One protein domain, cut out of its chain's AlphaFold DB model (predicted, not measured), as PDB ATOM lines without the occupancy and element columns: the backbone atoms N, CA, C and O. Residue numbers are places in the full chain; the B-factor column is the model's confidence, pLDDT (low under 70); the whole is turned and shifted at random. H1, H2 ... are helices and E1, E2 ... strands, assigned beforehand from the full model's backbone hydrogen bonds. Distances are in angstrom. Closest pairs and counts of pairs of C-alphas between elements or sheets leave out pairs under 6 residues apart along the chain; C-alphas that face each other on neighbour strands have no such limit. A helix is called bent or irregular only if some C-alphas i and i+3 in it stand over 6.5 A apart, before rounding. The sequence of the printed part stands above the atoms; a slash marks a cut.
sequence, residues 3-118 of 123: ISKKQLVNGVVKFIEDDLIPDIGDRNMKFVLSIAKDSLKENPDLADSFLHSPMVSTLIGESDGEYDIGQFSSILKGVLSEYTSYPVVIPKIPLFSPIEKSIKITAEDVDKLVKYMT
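AT A GLANCE: This is residues 3 to 118 of the 123 residues of an uncharacterized protein of Methanobrevibacter sp (UniProt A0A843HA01). Two antiparallel helix pairs, H2 with H1 and H6 with H5, meet where H1 and H6 stand at a steep angle, so that H2, H1, H6 and H5 form a curved row. The short helices H3 and H4 bridge one side from H1 to H5, and the two-stranded hairpin of E2 and E3 lies at another. The printed part has 116 residues, with six named helices and three named strands in the order H1, H2, H3, H4, E1, H5, E2, E3, H6, and its class is mostly helix. It is compact, with a radius of gyration of the C-alphas of 14.5 A and spans of 42 by 34 by 26 A.

HOW THE PARTS SIT: H1, residues 5 to 23, is the hub, touching three helices. It has a kink of 27 degrees near residue 17 and is only just irregular, with C-alphas 18 and 21 6.8 A apart. It forms a helical hairpin with H2, residues 27 to 42: they touch at a shallow tilt of 16 degrees, opposite ways, the closest C-alphas being those of Ile 21 and Lys 30, 5.3 A apart. H3, residues 44 to 51, touches residues 5 to 9 of H1 alone, about perpendicular at 89 degrees, with Val 9 and Pro 44 the closest C-alphas at 6.3 A. H4, residues 54 to 59, only just touches H5, residues 69 to 83, with 3 pairs of C-alphas within 8 A, the closest being those of Leu 59 and Phe 72 at 6.2 A. E1, residues 66 to 68, pairs with no named strand, but its residues 66 to 67 pair antiparallel with residues 3 to 4 and with residues 62 to 63. E2, residues 86 to 90, and E3, residues 101 to 105, are an antiparallel hairpin, with N 88 and O 103 2.8 A apart and N 103 and O 88 2.9 A apart. H6, residues 107 to 118, touches H5 at a shallow tilt of 12 degrees, opposite ways, the closest C-alphas being those of Lys 77 and Ala 107 at 5.1 A. H6 also touches residues 7 to 15 of H1 alone, at a steep tilt of 48 degrees, opposite ways, with the C-alphas of Gly 11 and Met 117 closest at 4.2 A. H1 and H5 are apart. Every O i to N i+4 pair is within hydrogen-bond range in H2 and H6, against 12 of 15 in H1, 10 of 11 in H5, 1 of 2 in H4 and 1 of 4 in H3, where 4 of 5 O i to N i+3 pairs are within range.

IN THESE COORDINATES: H1 begins at C-alpha 5 (-125.636, 36.815, 60.880) and measures 26.1 A; H2 measures 22.4 A, H5 20.5 A and H6 17.0 A. E2 begins at C-alpha 86 (-116.709, 41.982, 81.340). H6 ends at C-alpha 118 (-114.001, 38.906, 59.001).

THE WHOLE: The two C-alphas farthest apart, those of Asp 64 and Pro 98, are 42.5 A apart. The printed part has no cut and no long link. The mean pLDDT of the printed part is 87.2, and residue 96 alone is under 70.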
ATOM      1  N   ILE A   3    -121.335  42.816  58.581       90.62
ATOM      2  CA  ILE A   3    -121.236  41.353  58.565       90.62
ATOM      3  C   ILE A   3    -122.626  40.720  58.602       90.62
ATOM      4  O   ILE A   3    -123.526  41.193  59.292       90.62
ATOM      5  N   SER A   4    -122.792  39.599  57.913       91.69
ATOM      6  CA  SER A   4    -124.018  38.801  58.001       91.69
ATOM      7  C   SER A   4    -124.145  38.085  59.352       91.69
ATOM      8  O   SER A   4    -123.144  37.758  60.000       91.69
ATOM      9  N   LYS A   5    -125.375  37.706  59.728       90.00
ATOM     10  CA  LYS A   5    -125.636  36.815  60.880       90.00
ATOM     11  C   LYS A   5    -124.776  35.545  60.846       90.00
ATOM     12  O   LYS A   5    -124.240  35.117  61.863       90.00
ATOM     13  N   LYS A   6    -124.593  34.961  59.657       90.25
ATOM     14  CA  LYS A   6    -123.771  33.759  59.459       90.25
ATOM     15  C   LYS A   6    -122.302  34.000  59.816       90.25
ATOM     16  O   LYS A   6    -121.682  33.149  60.447       90.25
ATOM     17  N   GLN A   7    -121.740  35.144  59.425       91.38
ATOM     18  CA  GLN A   7    -120.370  35.519  59.793       91.38
ATOM     19  C   GLN A   7    -120.235  35.764  61.295       91.38
ATOM     20  O   GLN A   7    -119.258  35.313  61.890       91.38
ATOM     21  N   LEU A   8    -121.230  36.407  61.912       90.56
ATOM     22  CA  LEU A   8    -121.281  36.609  63.359       90.56
ATOM     23  C   LEU A   8    -121.262  35.268  64.104       90.56
ATOM     24  O   LEU A   8    -120.387  35.037  64.936       90.56
ATOM     25  N   VAL A   9    -122.172  34.359  63.751       92.25
ATOM     26  CA  VAL A   9    -122.276  33.021  64.354       92.25
ATOM     27  C   VAL A   9    -120.984  32.228  64.177       92.25
ATOM     28  O   VAL A   9    -120.444  31.709  65.151       92.25
ATOM     29  N   ASN A  10    -120.433  32.190  62.963       91.94
ATOM     30  CA  ASN A  10    -119.173  31.496  62.699       91.94
ATOM     31  C   ASN A  10    -118.004  32.088  63.494       91.94
ATOM     32  O   ASN A  10    -117.153  31.340  63.972       91.94
ATOM     33  N   GLY A  11    -117.964  33.413  63.645       92.19
ATOM     34  CA  GLY A  11    -116.943  34.094  64.430       92.19
ATOM     35  C   GLY A  11    -117.002  33.721  65.909       92.19
ATOM     36  O   GLY A  11    -115.974  33.403  66.501       92.19
ATOM     37  N   VAL A  12    -118.207  33.679  66.485       91.88
ATOM     38  CA  VAL A  12    -118.428  33.244  67.874       91.88
ATOM     39  C   VAL A  12    -118.057  31.772  68.056       91.88
ATOM     40  O   VAL A  12    -117.357  31.433  69.006       91.88
ATOM     41  N   VAL A  13    -118.474  30.897  67.137       94.25
ATOM     42  CA  VAL A  13    -118.146  29.461  67.170       94.25
ATOM     43  C   VAL A  13    -116.631  29.243  67.159       94.25
ATOM     44  O   VAL A  13    -116.128  28.504  68.006       94.25
ATOM     45  N   LYS A  14    -115.905  29.922  66.262       94.31
ATOM     46  CA  LYS A  14    -114.437  29.856  66.207       94.31
ATOM     47  C   LYS A  14    -113.787  30.386  67.475       94.31
ATOM     48  O   LYS A  14    -112.905  29.735  68.007       94.31
ATOM     49  N   PHE A  15    -114.254  31.514  68.002       93.19
ATOM     50  CA  PHE A  15    -113.722  32.059  69.250       93.19
ATOM     51  C   PHE A  15    -113.904  31.095  70.436       93.19
ATOM     52  O   PHE A  15    -112.999  30.922  71.251       93.19
ATOM     53  N   ILE A  16    -115.052  30.414  70.525       92.69
ATOM     54  CA  ILE A  16    -115.264  29.391  71.557       92.69
ATOM     55  C   ILE A  16    -114.294  28.213  71.369       92.69
ATOM     56  O   ILE A  16    -113.739  27.712  72.347       92.69
ATOM     57  N   GLU A  17    -114.112  27.761  70.130       94.25
ATOM     58  CA  GLU A  17    -113.303  26.591  69.775       94.25
ATOM     59  C   GLU A  17    -111.795  26.811  69.924       94.25
ATOM     60  O   GLU A  17    -111.125  25.977  70.534       94.25
ATOM     61  N   ASP A  18    -111.290  27.925  69.398       93.88
ATOM     62  CA  ASP A  18    -109.862  28.190  69.228       93.88
ATOM     63  C   ASP A  18    -109.256  28.981  70.399       93.88
ATOM     64  O   ASP A  18    -108.053  28.874  70.635       93.88
ATOM     65  N   ASP A  19    -110.064  29.737  71.157       91.88
ATOM     66  CA  ASP A  19    -109.579  30.577  72.262       91.88
ATOM     67  C   ASP A  19    -110.169  30.171  73.622       91.88
ATOM     68  O   ASP A  19    -109.423  29.844  74.544       91.88
ATOM     69  N   LEU A  20    -111.499  30.110  73.775       89.69
ATOM     70  CA  LEU A  20    -112.086  29.868  75.105       89.69
ATOM     71  C   LEU A  20    -111.843  28.443  75.628       89.69
ATOM     72  O   LEU A  20    -111.410  28.262  76.767       89.69
ATOM     73  N   ILE A  21    -112.154  27.409  74.841       90.69
ATOM     74  CA  ILE A  21    -112.020  26.009  75.282       90.69
ATOM     75  C   ILE A  21    -110.560  25.641  75.613       90.69
ATOM     76  O   ILE A  21    -110.354  24.972  76.638       90.69
ATOM     77  N   PRO A  22    -109.549  26.021  74.807       90.94
ATOM     78  CA  PRO A  22    -108.146  25.753  75.117       90.94
ATOM     79  C   PRO A  22    -107.678  26.422  76.414       90.94
ATOM     80  O   PRO A  22    -107.068  25.737  77.241       90.94
ATOM     81  N   ASP A  23    -108.048  27.685  76.639       86.31
ATOM     82  CA  ASP A  23    -107.571  28.492  77.774       86.31
ATOM     83  C   ASP A  23    -108.194  28.091  79.123       86.31
ATOM     84  O   ASP A  23    -107.665  28.383  80.199       86.31
ATOM     85  N   ILE A  24    -109.317  27.375  79.100       85.94
ATOM     86  CA  ILE A  24    -110.028  26.953  80.306       85.94
ATOM     87  C   ILE A  24    -109.465  25.632  80.834       85.94
ATOM     88  O   ILE A  24    -109.518  24.610  80.163       85.94
ATOM     89  N   GLY A  25    -108.992  25.593  82.082       83.69
ATOM     90  CA  GLY A  25    -108.541  24.344  82.723       83.69
ATOM     91  C   GLY A  25    -109.680  23.414  83.176       83.69
ATOM     92  O   GLY A  25    -109.484  22.218  83.375       83.69
ATOM     93  N   ASP A  26    -110.887  23.953  83.338       85.62
ATOM     94  CA  ASP A  26    -112.035  23.248  83.906       85.62
ATOM     95  C   ASP A  26    -112.777  22.387  82.869       85.62
ATOM     96  O   ASP A  26    -113.347  22.893  81.901       85.62
ATOM     97  N   ARG A  27    -112.825  21.071  83.100       86.50
ATOM     98  CA  ARG A  27    -113.460  20.108  82.189       86.50
ATOM     99  C   ARG A  27    -114.967  20.319  82.022       86.50
ATOM    100  O   ARG A  27    -115.473  20.144  80.914       86.50
ATOM    101  N   ASN A  28    -115.680  20.680  83.085       84.81
ATOM    102  CA  ASN A  28    -117.126  20.894  83.023       84.81
ATOM    103  C   ASN A  28    -117.434  22.159  82.229       84.81
ATOM    104  O   ASN A  28    -118.359  22.179  81.425       84.81
ATOM    105  N   MET A  29    -116.610  23.191  82.400       85.19
ATOM    106  CA  MET A  29    -116.722  24.410  81.615       85.19
ATOM    107  C   MET A  29    -116.442  24.164  80.128       85.19
ATOM    108  O   MET A  29    -117.222  24.609  79.289       85.19
ATOM    109  N   LYS A  30    -115.392  23.399  79.792       89.25
ATOM    110  CA  LYS A  30    -115.138  22.997  78.397       89.25
ATOM    111  C   LYS A  30    -116.349  22.278  77.799       89.25
ATOM    112  O   LYS A  30    -116.744  22.599  76.690       89.25
ATOM    113  N   PHE A  31    -116.967  21.359  78.544       87.81
ATOM    114  CA  PHE A  31    -118.157  20.632  78.090       87.81
ATOM    115  C   PHE A  31    -119.355  21.558  77.829       87.81
ATOM    116  O   PHE A  31    -119.995  21.448  76.785       87.81
ATOM    117  N   VAL A  32    -119.637  22.497  78.737       87.38
ATOM    118  CA  VAL A  32    -120.718  23.484  78.558       87.38
ATOM    119  C   VAL A  32    -120.468  24.354  77.326       87.38
ATOM    120  O   VAL A  32    -121.382  24.561  76.531       87.38
ATOM    121  N   LEU A  33    -119.234  24.819  77.135       89.50
ATOM    122  CA  LEU A  33    -118.857  25.609  75.965       89.50
ATOM    123  C   LEU A  33    -118.926  24.804  74.666       89.50
ATOM    124  O   LEU A  33    -119.376  25.342  73.661       89.50
ATOM    125  N   SER A  34    -118.557  23.521  74.683       91.00
ATOM    126  CA  SER A  34    -118.740  22.620  73.540       91.00
ATOM    127  C   SER A  34    -120.211  22.500  73.149       91.00
ATOM    128  O   SER A  34    -120.536  22.713  71.987       91.00
ATOM    129  N   ILE A  35    -121.110  22.265  74.111       90.19
ATOM    130  CA  ILE A  35    -122.555  22.212  73.834       90.19
ATOM    131  C   ILE A  35    -123.051  23.547  73.282       90.19
ATOM    132  O   ILE A  35    -123.810  23.560  72.317       90.19
ATOM    133  N   ALA A  36    -122.639  24.669  73.879       88.56
ATOM    134  CA  ALA A  36    -123.049  25.994  73.425       88.56
ATOM    135  C   ALA A  36    -122.586  26.264  71.984       88.56
ATOM    136  O   ALA A  36    -123.376  26.732  71.166       88.56
ATOM    137  N   LYS A  37    -121.334  25.912  71.662       93.25
ATOM    138  CA  LYS A  37    -120.763  25.996  70.314       93.25
ATOM    139  C   LYS A  37    -121.562  25.160  69.318       93.25
ATOM    140  O   LYS A  37    -121.967  25.676  68.280       93.25
ATOM    141  N   ASP A  38    -121.785  23.887  69.634       93.44
ATOM    142  CA  ASP A  38    -122.467  22.953  68.739       93.44
ATOM    143  C   ASP A  38    -123.927  23.376  68.532       93.44
ATOM    144  O   ASP A  38    -124.387  23.452  67.396       93.44
ATOM    145  N   SER A  39    -124.610  23.807  69.598       91.62
ATOM    146  CA  SER A  39    -125.979  24.340  69.526       91.62
ATOM    147  C   SER A  39    -126.066  25.581  68.640       91.62
ATOM    148  O   SER A  39    -126.977  25.693  67.826       91.62
ATOM    149  N   LEU A  40    -125.117  26.516  68.768       91.62
ATOM    150  CA  LEU A  40    -125.085  27.738  67.961       91.62
ATOM    151  C   LEU A  40    -124.765  27.445  66.486       91.62
ATOM    152  O   LEU A  40    -125.266  28.127  65.593       91.62
ATOM    153  N   LYS A  41    -123.952  26.417  66.221       91.06
ATOM    154  CA  LYS A  41    -123.624  25.957  64.867       91.06
ATOM    155  C   LYS A  41    -124.804  25.249  64.196       91.06
ATOM    156  O   LYS A  41    -125.036  25.464  63.009       91.06
ATOM    157  N   GLU A  42    -125.526  24.412  64.937       92.19
ATOM    158  CA  GLU A  42    -126.708  23.687  64.453       92.19
ATOM    159  C   GLU A  42    -127.934  24.595  64.317       92.19
ATOM    160  O   GLU A  42    -128.739  24.408  63.406       92.19
ATOM    161  N   ASN A  43    -128.058  25.596  65.189       90.69
ATOM    162  CA  ASN A  43    -129.155  26.552  65.191       90.69
ATOM    163  C   ASN A  43    -128.642  28.006  65.289       90.69
ATOM    164  O   ASN A  43    -128.629  28.596  66.375       90.69
ATOM    165  N   PRO A  44    -128.254  28.616  64.151       88.38
ATOM    166  CA  PRO A  44    -127.791  30.004  64.097       88.38
ATOM    167  C   PRO A  44    -128.813  31.035  64.594       88.38
ATOM    168  O   PRO A  44    -128.418  32.124  65.008       88.38
ATOM    169  N   ASP A  45    -130.109  30.708  64.591       90.44
ATOM    170  CA  ASP A  45    -131.174  31.605  65.062       90.44
ATOM    171  C   ASP A  45    -131.153  31.782  66.587       90.44
ATOM    172  O   ASP A  45    -131.757  32.710  67.119       90.44
ATOM    173  N   LEU A  46    -130.380  30.975  67.323       88.56
ATOM    174  CA  LEU A  46    -130.096  31.241  68.737       88.56
ATOM    175  C   LEU A  46    -129.399  32.596  68.948       88.56
ATOM    176  O   LEU A  46    -129.561  33.207  70.007       88.56
ATOM    177  N   ALA A  47    -128.676  33.101  67.943       88.31
ATOM    178  CA  ALA A  47    -128.093  34.441  67.978       88.31
ATOM    179  C   ALA A  47    -129.158  35.553  67.966       88.31
ATOM    180  O   ALA A  47    -128.890  36.653  68.450       88.31
ATOM    181  N   ASP A  48    -130.374  35.276  67.489       89.19
ATOM    182  CA  ASP A  48    -131.437  36.276  67.366       89.19
ATOM    183  C   ASP A  48    -131.889  36.785  68.738       89.19
ATOM    184  O   ASP A  48    -132.209  37.960  68.882       89.19
ATOM    185  N   SER A  49    -131.858  35.948  69.782       85.00
ATOM    186  CA  SER A  49    -132.149  36.409  71.151       85.00
ATOM    187  C   SER A  49    -131.162  37.474  71.631       85.00
ATOM    188  O   SER A  49    -131.540  38.384  72.368       85.00
ATOM    189  N   PHE A  50    -129.898  37.375  71.217       85.19
ATOM    190  CA  PHE A  50    -128.884  38.371  71.542       85.19
ATOM    191  C   PHE A  50    -129.059  39.630  70.689       85.19
ATOM    192  O   PHE A  50    -129.131  40.731  71.236       85.19
ATOM    193  N   LEU A  51    -129.187  39.459  69.370       86.50
ATOM    194  CA  LEU A  51    -129.279  40.552  68.398       86.50
ATOM    195  C   LEU A  51    -130.547  41.395  68.575       86.50
ATOM    196  O   LEU A  51    -130.482  42.616  68.484       86.50
ATOM    197  N   HIS A  52    -131.675  40.769  68.915       87.19
ATOM    198  CA  HIS A  52    -132.934  41.468  69.183       87.19
ATOM    199  C   HIS A  52    -133.060  41.984  70.619       87.19
ATOM    200  O   HIS A  52    -134.080  42.588  70.964       87.19
ATOM    201  N   SER A  53    -132.067  41.758  71.487       85.62
ATOM    202  CA  SER A  53    -132.119  42.339  72.826       85.62
ATOM    203  C   SER A  53    -132.081  43.873  72.711       85.62
ATOM    204  O   SER A  53    -131.239  44.393  71.976       85.62
ATOM    205  N   PRO A  54    -132.943  44.625  73.429       81.31
ATOM    206  CA  PRO A  54    -133.033  46.080  73.273       81.31
ATOM    207  C   PRO A  54    -131.697  46.804  73.462       81.31
ATOM    208  O   PRO A  54    -131.427  47.808  72.814       81.31
ATOM    209  N   MET A  55    -130.840  46.279  74.340       80.31
ATOM    210  CA  MET A  55    -129.507  46.833  74.559       80.31
ATOM    211  C   MET A  55    -128.599  46.632  73.346       80.31
ATOM    212  O   MET A  55    -127.905  47.560  72.952       80.31
ATOM    213  N   VAL A  56    -128.599  45.443  72.744       83.62
ATOM    214  CA  VAL A  56    -127.728  45.141  71.603       83.62
ATOM    215  C   VAL A  56    -128.246  45.812  70.342       83.62
ATOM    216  O   VAL A  56    -127.463  46.485  69.685       83.62
ATOM    217  N   SER A  57    -129.544  45.717  70.039       84.06
ATOM    218  CA  SER A  57    -130.137  46.289  68.819       84.06
ATOM    219  C   SER A  57    -130.018  47.813  68.729       84.06
ATOM    220  O   SER A  57    -129.992  48.365  67.635       84.06
ATOM    221  N   THR A  58    -129.898  48.508  69.866       83.62
ATOM    222  CA  THR A  58    -129.656  49.962  69.892       83.62
ATOM    223  C   THR A  58    -128.183  50.315  69.633       83.62
ATOM    224  O   THR A  58    -127.875  51.437  69.236       83.62
ATOM    225  N   LEU A  59    -127.261  49.378  69.882       83.06
ATOM    226  CA  LEU A  59    -125.810  49.588  69.788       83.06
ATOM    227  C   LEU A  59    -125.200  49.017  68.504       83.06
ATOM    228  O   LEU A  59    -124.195  49.541  68.023       83.06
ATOM    229  N   ILE A  60    -125.771  47.936  67.973       85.00
ATOM    230  CA  ILE A  60    -125.359  47.321  66.714       85.00
ATOM    231  C   ILE A  60    -126.184  47.939  65.585       85.00
ATOM    232  O   ILE A  60    -127.400  47.786  65.535       85.00
ATOM    233  N   GLY A  61    -125.539  48.688  64.691       83.12
ATOM    234  CA  GLY A  61    -126.221  49.190  63.501       83.12
ATOM    235  C   GLY A  61    -126.623  48.020  62.604       83.12
ATOM    236  O   GLY A  61    -125.768  47.211  62.263       83.12
ATOM    237  N   GLU A  62    -127.894  47.919  62.225       88.12
ATOM    238  CA  GLU A  62    -128.379  46.918  61.268       88.12
ATOM    239  C   GLU A  62    -128.832  47.603  59.973       88.12
ATOM    240  O   GLU A  62    -129.557  48.599  60.007       88.12
ATOM    241  N   SER A  63    -128.407  47.070  58.825       87.06
ATOM    242  CA  SER A  63    -128.860  47.494  57.497       87.06
ATOM    243  C   SER A  63    -128.928  46.278  56.584       87.06
ATOM    244  O   SER A  63    -127.954  45.541  56.476       87.06
ATOM    245  N   ASP A  64    -130.073  46.067  55.931       87.06
ATOM    246  CA  ASP A  64    -130.299  44.968  54.979       87.06
ATOM    247  C   ASP A  64    -129.945  43.561  55.520       87.06
ATOM    248  O   ASP A  64    -129.499  42.685  54.780       87.06
ATOM    249  N   GLY A  65    -130.154  43.325  56.824       84.38
ATOM    250  CA  GLY A  65    -129.840  42.049  57.485       84.38
ATOM    251  C   GLY A  65    -128.348  41.827  57.769       84.38
ATOM    252  O   GLY A  65    -127.935  40.720  58.135       84.38
ATOM    253  N   GLU A  66    -127.531  42.866  57.601       90.44
ATOM    254  CA  GLU A  66    -126.134  42.906  58.010       90.44
ATOM    255  C   GLU A  66    -125.941  43.827  59.216       90.44
ATOM    256  O   GLU A  66    -126.644  44.820  59.394       90.44
ATOM    257  N   TYR A  67    -124.933  43.515  60.025       90.44
ATOM    258  CA  TYR A  67    -124.646  44.171  61.293       90.44
ATOM    259  C   TYR A  67    -123.313  44.922  61.238       90.44
ATOM    260  O   TYR A  67    -122.296  44.348  60.838       90.44
ATOM    261  N   ASP A  68    -123.279  46.181  61.683       91.38
ATOM    262  CA  ASP A  68    -122.046  46.961  61.801       91.38
ATOM    263  C   ASP A  68    -121.241  46.530  63.033       91.38
ATOM    264  O   ASP A  68    -121.313  47.110  64.123       91.38
ATOM    265  N   ILE A  69    -120.409  45.509  62.841       89.81
ATOM    266  CA  ILE A  69    -119.533  45.006  63.896       89.81
ATOM    267  C   ILE A  69    -118.392  45.976  64.224       89.81
ATOM    268  O   ILE A  69    -117.810  45.905  65.305       89.81
ATOM    269  N   GLY A  70    -118.060  46.902  63.320       88.31
ATOM    270  CA  GLY A  70    -117.044  47.926  63.567       88.31
ATOM    271  C   GLY A  70    -117.511  48.911  64.634       88.31
ATOM    272  O   GLY A  70    -116.801  49.157  65.609       88.31
ATOM    273  N   GLN A  71    -118.740  49.409  64.493       86.88
ATOM    274  CA  GLN A  71    -119.372  50.245  65.509       86.88
ATOM    275  C   GLN A  71    -119.536  49.479  66.828       86.88
ATOM    276  O   GLN A  71    -119.111  49.966  67.879       86.88
ATOM    277  N   PHE A  72    -120.082  48.261  66.772       87.62
ATOM    278  CA  PHE A  72    -120.324  47.445  67.962       87.62
ATOM    279  C   PHE A  72    -119.037  47.127  68.735       87.62
ATOM    280  O   PHE A  72    -118.977  47.323  69.949       87.62
ATOM    281  N   SER A  73    -117.978  46.698  68.042       89.88
ATOM    282  CA  SER A  73    -116.683  46.409  68.670       89.88
ATOM    283  C   SER A  73    -116.031  47.657  69.256       89.88
ATOM    284  O   SER A  73    -115.496  47.587  70.360       89.88
ATOM    285  N   SER A  74    -116.126  48.812  68.590       89.81
ATOM    286  CA  SER A  74    -115.613  50.075  69.131       89.81
ATOM    287  C   SER A  74    -116.312  50.462  70.435       89.81
ATOM    288  O   SER A  74    -115.645  50.861  71.387       89.81
ATOM    289  N   ILE A  75    -117.641  50.326  70.498       88.19
ATOM    290  CA  ILE A  75    -118.420  50.602  71.713       88.19
ATOM    291  C   ILE A  75    -118.030  49.621  72.819       88.19
ATOM    292  O   ILE A  75    -117.708  50.037  73.930       88.19
ATOM    293  N   LEU A  76    -118.005  48.321  72.510       86.75
ATOM    294  CA  LEU A  76    -117.700  47.277  73.484       86.75
ATOM    295  C   LEU A  76    -116.282  47.426  74.050       86.75
ATOM    296  O   LEU A  76    -116.092  47.334  75.261       86.75
ATOM    297  N   LYS A  77    -115.290  47.723  73.203       88.75
ATOM    298  CA  LYS A  77    -113.916  48.015  73.639       88.75
ATOM    299  C   LYS A  77    -113.829  49.297  74.460       88.75
ATOM    300  O   LYS A  77    -113.061  49.325  75.416       88.75
ATOM    301  N   GLY A  78    -114.617  50.321  74.127       86.81
ATOM    302  CA  GLY A  78    -114.743  51.536  74.932       86.81
ATOM    303  C   GLY A  78    -115.186  51.215  76.358       86.81
ATOM    304  O   GLY A  78    -114.476  51.540  77.305       86.81
ATOM    305  N   VAL A  79    -116.274  50.454  76.511       84.56
ATOM    306  CA  VAL A  79    -116.748  49.987  77.825       84.56
ATOM    307  C   VAL A  79    -115.680  49.142  78.526       84.56
ATOM    308  O   VAL A  79    -115.354  49.369  79.686       84.56
ATOM    309  N   LEU A  80    -115.067  48.184  77.829       86.75
ATOM    310  CA  LEU A  80    -114.046  47.311  78.419       86.75
ATOM    311  C   LEU A  80    -112.774  48.058  78.841       86.75
ATOM    312  O   LEU A  80    -112.110  47.617  79.776       86.75
ATOM    313  N   SER A  81    -112.449  49.187  78.210       83.06
ATOM    314  CA  SER A  81    -111.318  50.028  78.616       83.06
ATOM    315  C   SER A  81    -111.517  50.662  79.997       83.06
ATOM    316  O   SER A  81    -110.543  50.874  80.715       83.06
ATOM    317  N   GLU A  82    -112.770  50.878  80.408       82.69
ATOM    318  CA  GLU A  82    -113.120  51.419  81.726       82.69
ATOM    319  C   GLU A  82    -113.184  50.328  82.809       82.69
ATOM    320  O   GLU A  82    -112.863  50.583  83.969       82.69
ATOM    321  N   TYR A  83    -113.558  49.097  82.439       77.38
ATOM    322  CA  TYR A  83    -113.816  48.001  83.387       77.38
ATOM    323  C   TYR A  83    -112.778  46.866  83.366       77.38
ATOM    324  O   TYR A  83    -112.902  45.913  84.136       77.38
ATOM    325  N   THR A  84    -111.730  46.954  82.533       80.38
ATOM    326  CA  THR A  84    -110.682  45.932  82.277       80.38
ATOM    327  C   THR A  84    -111.198  44.616  81.671       80.38
ATOM    328  O   THR A  84    -110.567  44.053  80.778       80.38
ATOM    329  N   SER A  85    -112.341  44.104  82.132       85.88
ATOM    330  CA  SER A  85    -112.998  42.905  81.612       85.88
ATOM    331  C   SER A  85    -114.494  42.896  81.933       85.88
ATOM    332  O   SER A  85    -114.898  43.385  82.988       85.88
ATOM    333  N   TYR A  86    -115.297  42.256  81.088       83.38
ATOM    334  CA  TYR A  86    -116.709  41.982  81.340       83.38
ATOM    335  C   TYR A  86    -116.903  40.518  81.772       83.38
ATOM    336  O   TYR A  86    -116.513  39.611  81.028       83.38
ATOM    337  N   PRO A  87    -117.479  40.243  82.958       85.19
ATOM    338  CA  PRO A  87    -117.725  38.881  83.405       85.19
ATOM    339  C   PRO A  87    -118.983  38.310  82.736       85.19
ATOM    340  O   PRO A  87    -120.101  38.749  82.991       85.19
ATOM    341  N   VAL A  88    -118.812  37.269  81.928       83.06
ATOM    342  CA  VAL A  88    -119.907  36.428  81.443       83.06
ATOM    343  C   VAL A  88    -120.151  35.334  82.470       83.06
ATOM    344  O   VAL A  88    -119.314  34.449  82.656       83.06
ATOM    345  N   VAL A  89    -121.285  35.413  83.163       84.12
ATOM    346  CA  VAL A  89    -121.670  34.433  84.184       84.12
ATOM    347  C   VAL A  89    -122.377  33.257  83.525       84.12
ATOM    348  O   VAL A  89    -123.393  33.415  82.854       84.12
ATOM    349  N   ILE A  90    -121.838  32.066  83.751       81.00
ATOM    350  CA  ILE A  90    -122.444  30.801  83.365       81.00
ATOM    351  C   ILE A  90    -123.209  30.287  84.586       81.00
ATOM    352  O   ILE A  90    -122.588  29.998  85.620       81.00
ATOM    353  N   PRO A  91    -124.551  30.212  84.496       78.25
ATOM    354  CA  PRO A  91    -125.380  29.828  85.624       78.25
ATOM    355  C   PRO A  91    -125.070  28.395  86.048       78.25
ATOM    356  O   PRO A  91    -124.619  27.565  85.253       78.25
ATOM    357  N   LYS A  92    -125.344  28.090  87.319       81.06
ATOM    358  CA  LYS A  92    -125.206  26.725  87.829       81.06
ATOM    359  C   LYS A  92    -126.060  25.762  87.000       81.06
ATOM    360  O   LYS A  92    -127.253  25.980  86.795       81.06
ATOM    361  N   ILE A  93    -125.453  24.659  86.582       78.88
ATOM    362  CA  ILE A  93    -126.137  23.540  85.941       78.88
ATOM    363  C   ILE A  93    -126.091  22.388  86.947       78.88
ATOM    364  O   ILE A  93    -125.025  21.794  87.104       78.88
ATOM    365  N   PRO A  94    -127.192  22.067  87.653       74.81
ATOM    366  CA  PRO A  94    -127.170  21.201  88.838       74.81
ATOM    367  C   PRO A  94    -126.446  19.857  88.670       74.81
ATOM    368  O   PRO A  94    -125.843  19.373  89.621       74.81
ATOM    369  N   LEU A  95    -126.476  19.278  87.467       74.94
ATOM    370  CA  LEU A  95    -125.862  17.980  87.169       74.94
ATOM    371  C   LEU A  95    -124.400  18.063  86.694       74.94
ATOM    372  O   LEU A  95    -123.691  17.065  86.769       74.94
ATOM    373  N   PHE A  96    -123.940  19.221  86.208       67.94
ATOM    374  CA  PHE A  96    -122.659  19.344  85.490       67.94
ATOM    375  C   PHE A  96    -121.743  20.445  86.041       67.94
ATOM    376  O   PHE A  96    -120.528  20.293  86.052       67.94
ATOM    377  N   SER A  97    -122.302  21.549  86.537       70.44
ATOM    378  CA  SER A  97    -121.567  22.639  87.182       70.44
ATOM    379  C   SER A  97    -122.407  23.192  88.335       70.44
ATOM    380  O   SER A  97    -123.157  24.148  88.140       70.44
ATOM    381  N   PRO A  98    -122.328  22.600  89.543       72.69
ATOM    382  CA  PRO A  98    -123.177  22.992  90.673       72.69
ATOM    383  C   PRO A  98    -122.845  24.384  91.234       72.69
ATOM    384  O   PRO A  98    -123.594  24.913  92.052       72.69
ATOM    385  N   ILE A  99    -121.736  24.975  90.787       80.69
ATOM    386  CA  ILE A  99    -121.272  26.308  91.161       80.69
ATOM    387  C   ILE A  99    -121.369  27.200  89.923       80.69
ATOM    388  O   ILE A  99    -121.075  26.753  88.808       80.69
ATOM    389  N   GLU A 100    -121.771  28.452  90.127       82.88
ATOM    390  CA  GLU A 100    -121.667  29.485  89.100       82.88
ATOM    391  C   GLU A 100    -120.210  29.690  88.709       82.88
ATOM    392  O   GLU A 100    -119.290  29.633  89.532       82.88
ATOM    393  N   LYS A 101    -119.993  29.929  87.426       82.62
ATOM    394  CA  LYS A 101    -118.665  30.204  86.895       82.62
ATOM    395  C   LYS A 101    -118.715  31.471  86.070       82.62
ATOM    396  O   LYS A 101    -119.767  31.852  85.576       82.62
ATOM    397  N   SER A 102    -117.572  32.125  85.926       85.19
ATOM    398  CA  SER A 102    -117.460  33.318  85.097       85.19
ATOM    399  C   SER A 102    -116.307  33.184  84.116       85.19
ATOM    400  O   SER A 102    -115.249  32.651  84.453       85.19
ATOM    401  N   ILE A 103    -116.539  33.662  82.899       86.12
ATOM    402  CA  ILE A 103    -115.516  33.883  81.879       86.12
ATOM    403  C   ILE A 103    -115.317  35.391  81.797       86.12
ATOM    404  O   ILE A 103    -116.287  36.142  81.748       86.12
ATOM    405  N   LYS A 104    -114.068  35.850  81.822       88.88
ATOM    406  CA  LYS A 104    -113.756  37.271  81.668       88.88
ATOM    407  C   LYS A 104    -113.500  37.550  80.198       88.88
ATOM    408  O   LYS A 104    -112.593  36.954  79.635       88.88
ATOM    409  N   ILE A 105    -114.286  38.444  79.614       88.75
ATOM    410  CA  ILE A 105    -114.088  38.926  78.248       88.75
ATOM    411  C   ILE A 105    -113.333  40.248  78.315       88.75
ATOM    412  O   ILE A 105    -113.754  41.174  79.011       88.75
ATOM    413  N   THR A 106    -112.209  40.330  77.621       91.06
ATOM    414  CA  THR A 106    -111.323  41.496  77.564       91.06
ATOM    415  C   THR A 106    -111.443  42.220  76.224       91.06
ATOM    416  O   THR A 106    -112.076  41.734  75.286       91.06
ATOM    417  N   ALA A 107    -110.829  43.400  76.104       90.56
ATOM    418  CA  ALA A 107    -110.780  44.115  74.828       90.56
ATOM    419  C   ALA A 107    -110.013  43.332  73.740       90.56
ATOM    420  O   ALA A 107    -110.359  43.438  72.565       90.56
ATOM    421  N   GLU A 108    -109.018  42.526  74.126       90.94
ATOM    422  CA  GLU A 108    -108.269  41.657  73.209       90.94
ATOM    423  C   GLU A 108    -109.145  40.522  72.664       90.94
ATOM    424  O   GLU A 108    -109.066  40.179  71.484       90.94
ATOM    425  N   ASP A 109    -110.040  39.984  73.493       91.38
ATOM    426  CA  ASP A 109    -111.010  38.971  73.069       91.38
ATOM    427  C   ASP A 109    -111.981  39.521  72.023       91.38
ATOM    428  O   ASP A 109    -112.322  38.830  71.064       91.38
ATOM    429  N   VAL A 110    -112.378  40.792  72.151       90.88
ATOM    430  CA  VAL A 110    -113.197  41.470  71.135       90.88
ATOM    431  C   VAL A 110    -112.441  41.581  69.810       90.88
ATOM    432  O   VAL A 110    -113.027  41.331  68.757       90.88
ATOM    433  N   ASP A 111    -111.142  41.888  69.835       91.69
ATOM    434  CA  ASP A 111    -110.324  41.953  68.617       91.69
ATOM    435  C   ASP A 111    -110.213  40.585  67.929       91.69
ATOM    436  O   ASP A 111    -110.360  40.485  66.705       91.69
ATOM    437  N   LYS A 112    -110.020  39.512  68.704       92.25
ATOM    438  CA  LYS A 112    -110.034  38.132  68.194       92.25
ATOM    439  C   LYS A 112    -111.387  37.778  67.579       92.25
ATOM    440  O   LYS A 112    -111.438  37.262  66.463       92.25
ATOM    441  N   LEU A 113    -112.480  38.111  68.261       91.06
ATOM    442  CA  LEU A 113    -113.842  37.871  67.786       91.06
ATOM    443  C   LEU A 113    -114.097  38.562  66.434       91.06
ATOM    444  O   LEU A 113    -114.534  37.916  65.480       91.06
ATOM    445  N   VAL A 114    -113.756  39.850  66.317       91.50
ATOM    446  CA  VAL A 114    -113.883  40.621  65.065       91.50
ATOM    447  C   VAL A 114    -113.034  40.006  63.953       91.50
ATOM    448  O   VAL A 114    -113.486  39.889  62.809       91.50
ATOM    449  N   LYS A 115    -111.819  39.548  64.271       91.94
ATOM    450  CA  LYS A 115    -110.971  38.830  63.317       91.94
ATOM    451  C   LYS A 115    -111.656  37.556  62.812       91.94
ATOM    452  O   LYS A 115    -111.692  37.331  61.606       91.94
ATOM    453  N   TYR A 116    -112.257  36.741  63.674       92.31
ATOM    454  CA  TYR A 116    -112.943  35.525  63.218       92.31
ATOM    455  C   TYR A 116    -114.197  35.795  62.384       92.31
ATOM    456  O   TYR A 116    -114.504  35.005  61.494       92.31
ATOM    457  N   MET A 117    -114.893  36.906  62.627       89.88
ATOM    458  CA  MET A 117    -116.069  37.316  61.844       89.88
ATOM    459  C   MET A 117    -115.711  37.831  60.443       89.88
ATOM    460  O   MET A 117    -116.535  37.785  59.530       89.88
ATOM    461  N   THR A 118    -114.482  38.319  60.263       84.81
ATOM    462  CA  THR A 118    -114.001  38.906  59.001       84.81
ATOM    463  C   THR A 118    -113.230  37.936  58.123       84.81
ATOM    464  O   THR A 118    -113.128  38.150  56.916       84.81
TER     465      THR A 118